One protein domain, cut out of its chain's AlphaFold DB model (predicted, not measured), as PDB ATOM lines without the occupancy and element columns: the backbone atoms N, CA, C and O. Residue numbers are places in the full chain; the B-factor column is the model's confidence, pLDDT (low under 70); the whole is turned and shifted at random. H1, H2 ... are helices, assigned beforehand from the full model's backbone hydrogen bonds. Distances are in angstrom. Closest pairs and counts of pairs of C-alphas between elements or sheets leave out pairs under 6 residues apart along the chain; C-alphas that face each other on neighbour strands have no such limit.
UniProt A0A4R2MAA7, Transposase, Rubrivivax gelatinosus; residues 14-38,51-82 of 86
ATOM      1  N   THR A  14      43.652  11.618  16.422       67.44
ATOM      2  CA  THR A  14      42.372  11.765  17.141       67.44
ATOM      3  C   THR A  14      42.538  11.774  18.655       67.44
ATOM      4  O   THR A  14      41.812  12.484  19.342       67.44
ATOM      5  N   GLN A  15      43.478  10.990  19.185       63.03
ATOM      6  CA  GLN A  15      43.698  10.868  20.621       63.03
ATOM      7  C   GLN A  15      44.481  12.062  21.180       63.03
ATOM      8  O   GLN A  15      44.180  12.519  22.277       63.03
ATOM      9  N   GLU A  16      45.426  12.596  20.408       68.88
ATOM     10  CA  GLU A  16      46.197  13.794  20.742       68.88
ATOM     11  C   GLU A  16      45.322  15.054  20.710       68.88
ATOM     12  O   GLU A  16      45.358  15.863  21.634       68.88
ATOM     13  N   LEU A  17      44.489  15.200  19.675       66.81
ATOM     14  CA  LEU A  17      43.612  16.363  19.508       66.81
ATOM     15  C   LEU A  17      42.261  16.214  20.227       66.81
ATOM     16  O   LEU A  17      41.492  17.170  20.284       66.81
ATOM     17  N   GLY A  18      41.942  15.024  20.746       69.50
ATOM     18  CA  GLY A  18      40.650  14.725  21.376       69.50
ATOM     19  C   GLY A  18      39.455  14.786  20.414       69.50
ATOM     20  O   GLY A  18      38.318  14.949  20.852       69.50
ATOM     21  N   VAL A  19      39.694  14.686  19.103       73.50
ATOM     22  CA  VAL A  19      38.663  14.809  18.061       73.50
ATOM     23  C   VAL A  19      38.213  13.443  17.572       73.50
ATOM     24  O   VAL A  19      38.973  12.479  17.566       73.50
ATOM     25  N   SER A  20      36.972  13.344  17.105       72.56
ATOM     26  CA  SER A  20      36.474  12.089  16.552       72.56
ATOM     27  C   SER A  20      37.137  11.764  15.202       72.56
ATOM     28  O   SER A  20      37.433  12.646  14.391       72.56
ATOM     29  N   ARG A  21      37.332  10.471  14.921       63.69
ATOM     30  CA  ARG A  21      37.842   9.979  13.630       63.69
ATOM     31  C   ARG A  21      37.084  10.528  12.405       63.69
ATOM     32  O   ARG A  21      37.763  10.915  11.455       63.69
ATOM     33  N   PRO A  22      35.737  10.623  12.382       68.75
ATOM     34  CA  PRO A  22      35.035  11.233  11.252       68.75
ATOM     35  C   PRO A  22      35.317  12.735  11.096       68.75
ATOM     36  O   PRO A  22      35.414  13.197   9.962       68.75
ATOM     37  N   SER A  23      35.539  13.485  12.182       72.06
ATOM     38  CA  SER A  23      35.954  14.898  12.110       72.06
ATOM     39  C   SER A  23      37.308  15.051  11.418       72.06
ATOM     40  O   SER A  23      37.472  15.909  10.554       72.06
ATOM     41  N   LEU A  24      38.253  14.156  11.722       74.31
ATOM     42  CA  LEU A  24      39.571  14.151  11.091       74.31
ATOM     43  C   LEU A  24      39.485  13.862   9.584       74.31
ATOM     44  O   LEU A  24      40.131  14.539   8.785       74.31
ATOM     45  N   TYR A  25      38.657  12.896   9.176       70.94
ATOM     46  CA  TYR A  25      38.408  12.643   7.753       70.94
ATOM     47  C   TYR A  25      37.668  13.800   7.075       70.94
ATOM     48  O   TYR A  25      37.969  14.094   5.920       70.94
ATOM     49  N   ASN A  26      36.755  14.483   7.773       69.25
ATOM     50  CA  ASN A  26      36.075  15.665   7.250       69.25
ATOM     51  C   ASN A  26      37.077  16.794   6.968       69.25
ATOM     52  O   ASN A  26      37.120  17.310   5.857       69.25
ATOM     53  N   TRP A  27      37.962  17.113   7.914       77.81
ATOM     54  CA  TRP A  27      39.003  18.127   7.712       77.81
ATOM     55  C   TRP A  27      39.985  17.749   6.613       77.81
ATOM     56  O   TRP A  27      40.302  18.580   5.765       77.81
ATOM     57  N   ARG A  28      40.411  16.479   6.573       73.94
ATOM     58  CA  ARG A  28      41.250  15.972   5.484       73.94
ATOM     59  C   ARG A  28      40.555  16.160   4.140       73.94
ATOM     60  O   ARG A  28      41.178  16.629   3.201       73.94
ATOM     61  N   ASN A  29      39.272  15.825   4.048       65.25
ATOM     62  CA  ASN A  29      38.507  15.990   2.819       65.25
ATOM     63  C   ASN A  29      38.298  17.467   2.469       65.25
ATOM     64  O   ASN A  29      38.321  17.793   1.293       65.25
ATOM     65  N   GLN A  30      38.154  18.372   3.439       68.12
ATOM     66  CA  GLN A  30      38.069  19.810   3.175       68.12
ATOM     67  C   GLN A  30      39.392  20.388   2.662       68.12
ATOM     68  O   GLN A  30      39.371  21.161   1.710       68.12
ATOM     69  N   LEU A  31      40.528  19.980   3.235       66.25
ATOM     70  CA  LEU A  31      41.867  20.354   2.766       66.25
ATOM     71  C   LEU A  31      42.152  19.790   1.370       66.25
ATOM     72  O   LEU A  31      42.497  20.556   0.479       66.25
ATOM     73  N   LEU A  32      41.893  18.495   1.160       65.88
ATOM     74  CA  LEU A  32      42.101  17.818  -0.125       65.88
ATOM     75  C   LEU A  32      41.142  18.313  -1.220       65.88
ATOM     76  O   LEU A  32      41.492  18.382  -2.394       65.88
ATOM     77  N   ASN A  33      39.908  18.670  -0.864       59.47
ATOM     78  CA  ASN A  33      38.965  19.258  -1.810       59.47
ATOM     79  C   ASN A  33      39.315  20.727  -2.093       59.47
ATOM     80  O   ASN A  33      39.048  21.210  -3.186       59.47
ATOM     81  N   ASN A  34      39.938  21.433  -1.146       56.34
ATOM     82  CA  ASN A  34      40.470  22.774  -1.365       56.34
ATOM     83  C   ASN A  34      41.733  22.731  -2.238       56.34
ATOM     84  O   ASN A  34      41.779  23.453  -3.217       56.34
ATOM     85  N   GLU A  35      42.699  21.839  -2.001       53.09
ATOM     86  CA  GLU A  35      43.901  21.731  -2.846       53.09
ATOM     87  C   GLU A  35      43.575  21.251  -4.273       53.09
ATOM     88  O   GLU A  35      44.112  21.788  -5.246       53.09
ATOM     89  N   ALA A  36      42.626  20.314  -4.422       49.59
ATOM     90  CA  ALA A  36      42.162  19.847  -5.728       49.59
ATOM     91  C   ALA A  36      41.393  20.937  -6.502       49.59
ATOM     92  O   ALA A  36      41.493  20.999  -7.726       49.59
ATOM     93  N   LEU A  37      40.667  21.825  -5.809       48.06
ATOM     94  CA  LEU A  37      40.003  22.986  -6.419       48.06
ATOM     95  C   LEU A  37      40.954  24.184  -6.614       48.06
ATOM     96  O   LEU A  37      40.804  24.921  -7.586       48.06
ATOM     97  N   ALA A  38      41.962  24.356  -5.755       49.53
ATOM     98  CA  ALA A  38      42.949  25.434  -5.818       49.53
ATOM     99  C   ALA A  38      43.918  25.260  -6.993       49.53
ATOM    100  O   ALA A  38      44.370  26.248  -7.570       49.53
ATOM    101  N   GLU A  51      27.908  26.872   8.595       57.88
ATOM    102  CA  GLU A  51      28.554  25.834   9.398       57.88
ATOM    103  C   GLU A  51      29.864  26.277  10.083       57.88
ATOM    104  O   GLU A  51      30.111  25.869  11.210       57.88
ATOM    105  N   ARG A  52      30.704  27.117   9.457       65.69
ATOM    106  CA  ARG A  52      31.950  27.628  10.059       65.69
ATOM    107  C   ARG A  52      31.662  28.606  11.189       65.69
ATOM    108  O   ARG A  52      32.185  28.409  12.276       65.69
ATOM    109  N   ASP A  53      30.801  29.592  10.956       67.25
ATOM    110  CA  ASP A  53      30.388  30.549  11.986       67.25
ATOM    111  C   ASP A  53      29.687  29.856  13.164       67.25
ATOM    112  O   ASP A  53      29.925  30.195  14.324       67.25
ATOM    113  N   ASP A  54      28.833  28.866  12.891       67.19
ATOM    114  CA  ASP A  54      28.196  28.048  13.925       67.19
ATOM    115  C   ASP A  54      29.218  27.224  14.722       67.19
ATOM    116  O   ASP A  54      29.171  27.211  15.954       67.19
ATOM    117  N   LEU A  55      30.195  26.608  14.047       74.94
ATOM    118  CA  LEU A  55      31.291  25.885  14.701       74.94
ATOM    119  C   LEU A  55      32.169  26.811  15.548       74.94
ATOM    120  O   LEU A  55      32.550  26.441  16.656       74.94
ATOM    121  N   GLU A  56      32.484  28.013  15.067       71.19
ATOM    122  CA  GLU A  56      33.262  28.997  15.824       71.19
ATOM    123  C   GLU A  56      32.515  29.427  17.092       71.19
ATOM    124  O   GLU A  56      33.098  29.415  18.181       71.19
ATOM    125  N   ARG A  57      31.202  29.682  16.996       75.00
ATOM    126  CA  ARG A  57      30.362  29.965  18.172       75.00
ATOM    127  C   ARG A  57      30.343  28.809  19.169       75.00
ATOM    128  O   ARG A  57      30.408  29.046  20.379       75.00
ATOM    129  N   GLU A  58      30.256  27.570  18.689       75.38
ATOM    130  CA  GLU A  58      30.266  26.379  19.542       75.38
ATOM    131  C   GLU A  58      31.621  26.203  20.243       75.38
ATOM    132  O   GLU A  58      31.673  25.954  21.449       75.38
ATOM    133  N   VAL A  59      32.724  26.439  19.531       84.81
ATOM    134  CA  VAL A  59      34.076  26.437  20.105       84.81
ATOM    135  C   VAL A  59      34.208  27.497  21.198       84.81
ATOM    136  O   VAL A  59      34.701  27.197  22.288       84.81
ATOM    137  N   GLU A  60      33.750  28.726  20.957       82.00
ATOM    138  CA  GLU A  60      33.774  29.785  21.970       82.00
ATOM    139  C   GLU A  60      32.922  29.438  23.197       82.00
ATOM    140  O   GLU A  60      33.320  29.713  24.336       82.00
ATOM    141  N   HIS A  61      31.756  28.826  22.984       85.88
ATOM    142  CA  HIS A  61      30.884  28.360  24.056       85.88
ATOM    143  C   HIS A  61      31.574  27.298  24.919       85.88
ATOM    144  O   HIS A  61      31.688  27.465  26.136       85.88
ATOM    145  N   LEU A  62      32.126  26.260  24.290       89.38
ATOM    146  CA  LEU A  62      32.840  25.186  24.981       89.38
ATOM    147  C   LEU A  62      34.072  25.706  25.732       89.38
ATOM    148  O   LEU A  62      34.327  25.300  26.866       89.38
ATOM    149  N   GLN A  63      34.815  26.658  25.161       85.88
ATOM    150  CA  GLN A  63      35.943  27.281  25.856       85.88
ATOM    151  C   GLN A  63      35.510  28.034  27.122       85.88
ATOM    152  O   GLN A  63      36.225  28.002  28.131       85.88
ATOM    153  N   ARG A  64      34.358  28.716  27.095       93.12
ATOM    154  CA  ARG A  64      33.793  29.377  28.283       93.12
ATOM    155  C   ARG A  64      33.397  28.359  29.350       93.12
ATOM    156  O   ARG A  64      33.727  28.560  30.519       93.12
ATOM    157  N   ASP A  65      32.768  27.261  28.950       88.38
ATOM    158  CA  ASP A  65      32.380  26.185  29.864       88.38
ATOM    159  C   ASP A  65      33.590  25.535  30.535       88.38
ATOM    160  O   ASP A  65      33.615  25.401  31.757       88.38
ATOM    161  N   VAL A  66      34.639  25.218  29.774       94.38
ATOM    162  CA  VAL A  66      35.884  24.655  30.320       94.38
ATOM    163  C   VAL A  66      36.514  25.594  31.351       94.38
ATOM    164  O   VAL A  66      36.926  25.149  32.424       94.38
ATOM    165  N   LYS A  67      36.573  26.902  31.061       93.38
ATOM    166  CA  LYS A  67      37.101  27.899  32.008       93.38
ATOM    167  C   LYS A  67      36.276  27.944  33.297       93.38
ATOM    168  O   LYS A  67      36.865  27.969  34.377       93.38
ATOM    169  N   ARG A  68      34.941  27.910  33.194       95.19
ATOM    170  CA  ARG A  68      34.032  27.887  34.353       95.19
ATOM    171  C   ARG A  68      34.229  26.628  35.197       95.19
ATOM    172  O   ARG A  68      34.484  26.738  36.392       95.19
ATOM    173  N   LEU A  69      34.199  25.453  34.570       95.56
ATOM    174  CA  LEU A  69      34.375  24.169  35.255       95.56
ATOM    175  C   LEU A  69      35.729  24.076  35.966       95.56
ATOM    176  O   LEU A  69      35.824  23.536  37.066       95.56
ATOM    177  N   LYS A  70      36.787  24.636  35.371       92.75
ATOM    178  CA  LYS A  70      38.111  24.679  36.001       92.75
ATOM    179  C   LYS A  70      38.118  25.528  37.276       92.75
ATOM    180  O   LYS A  70      38.767  25.147  38.247       92.75
ATOM    181  N   LEU A  71      37.395  26.648  37.282       95.56
ATOM    182  CA  LEU A  71      37.246  27.484  38.473       95.56
ATOM    183  C   LEU A  71      36.433  26.771  39.561       95.56
ATOM    184  O   LEU A  71      36.839  26.774  40.719       95.56
ATOM    185  N   GLU A  72      35.326  26.123  39.192       94.50
ATOM    186  CA  GLU A  72      34.517  25.328  40.125       94.50
ATOM    187  C   GLU A  72      35.352  24.224  40.786       94.50
ATOM    188  O   GLU A  72      35.315  24.065  42.006       94.50
ATOM    189  N   GLN A  73      36.174  23.511  40.009       95.00
ATOM    190  CA  GLN A  73      37.087  22.509  40.559       95.00
ATOM    191  C   GLN A  73      38.132  23.105  41.508       95.00
ATOM    192  O   GLN A  73      38.400  22.495  42.540       95.00
ATOM    193  N   ASP A  74      38.712  24.272  41.202       93.69
ATOM    194  CA  ASP A  74      39.674  24.933  42.103       93.69
ATOM    195  C   ASP A  74      39.026  25.290  43.447       93.69
ATOM    196  O   ASP A  74      39.599  25.030  44.505       93.69
ATOM    197  N   ILE A  75      37.798  25.814  43.409       93.00
ATOM    198  CA  ILE A  75      37.025  26.166  44.606       93.00
ATOM    199  C   ILE A  75      36.726  24.918  45.436       93.00
ATOM    200  O   ILE A  75      36.986  24.903  46.640       93.00
ATOM    201  N   LEU A  76      36.211  23.860  44.802       92.62
ATOM    202  CA  LEU A  76      35.903  22.601  45.482       92.62
ATOM    203  C   LEU A  76      37.160  21.960  46.072       92.62
ATOM    204  O   LEU A  76      37.134  21.469  47.201       92.62
ATOM    205  N   LYS A  77      38.275  21.999  45.339       91.81
ATOM    206  CA  LYS A  77      39.557  21.486  45.814       91.81
ATOM    207  C   LYS A  77      40.041  22.265  47.033       91.81
ATOM    208  O   LYS A  77      40.320  21.645  48.053       91.81
ATOM    209  N   LYS A  78      40.059  23.601  46.977       88.38
ATOM    210  CA  LYS A  78      40.437  24.445  48.122       88.38
ATOM    211  C   LYS A  78      39.546  24.225  49.337       88.38
ATOM    212  O   LYS A  78      40.051  24.169  50.452       88.38
ATOM    213  N   ALA A  79      38.237  24.082  49.136       85.25
ATOM    214  CA  ALA A  79      37.306  23.796  50.223       85.25
ATOM    215  C   ALA A  79      37.602  22.444  50.894       85.25
ATOM    216  O   ALA A  79      37.444  22.315  52.104       85.25
ATOM    217  N   ASN A  80      38.066  21.457  50.124       82.25
ATOM    218  CA  ASN A  80      38.454  20.147  50.642       82.25
ATOM    219  C   ASN A  80      39.874  20.129  51.249       82.25
ATOM    220  O   ASN A  80      40.186  19.256  52.054       82.25
ATOM    221  N   GLU A  81      40.734  21.083  50.878       81.31
ATOM    222  CA  GLU A  81      42.068  21.285  51.464       81.31
ATOM    223  C   GLU A  81      42.035  22.056  52.791       81.31
ATOM    224  O   GLU A  81      43.017  22.012  53.533       81.31
ATOM    225  N   LEU A  82      40.921  22.717  53.140       68.81
ATOM    226  CA  LEU A  82      40.698  23.185  54.508       68.81
ATOM    227  C   LEU A  82      40.580  21.945  55.402       68.81
ATOM    228  O   LEU A  82      39.592  21.213  55.295       68.81
TER     229      LEU A  82
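What this domain is: This is residues 14 to 38 and 51 to 82 of the 86 residues of the protein "Transposase" of Rubrivivax gelatinosus (UniProt A0A4R2MAA7). One long helix, H3, makes most of the length of a thin rod, and a shorter helix, H2, carries the length on past H3's first end, set off from it with no contact. A four-residue turn of helix, H1, is hooked near H2's first end. The 57 printed residues hold H1, H2 and H3 in that order, all helix, extended, with a radius of gyration of the C-alphas of 18.0 A and spans of 61 by 25 by 15 A.

Where its parts are: H1 is residues 14 to 17, from C-alpha 14 at (42.372, 11.765, 17.141). H2 is residues 21 to 38, 25.4 A long. H3 is residues 51 to 81, 44.4 A long, ending at C-alpha 81 at (42.068, 21.285, 51.464).

How they stand to each other: H1 and H2, joined by a tight link, are close but not clearly touching; their closest C-alphas, of Thr 14 and Arg 21, are 6.0 A apart. H3 is apart from H1 and H2. Every O i to N i+4 pair is within hydrogen-bond range in H2 and H3; H1 is too short for one.

The domain as a whole: The C-alphas farthest apart, of Leu 37 and Leu 82, are 60.9 A apart. Residues 39 to 50 are not printed, a 21.0 A gap between C-alphas 38 and 51. Mean pLDDT of the printed part is 76.0, with residues 29 to 38 among those under 70.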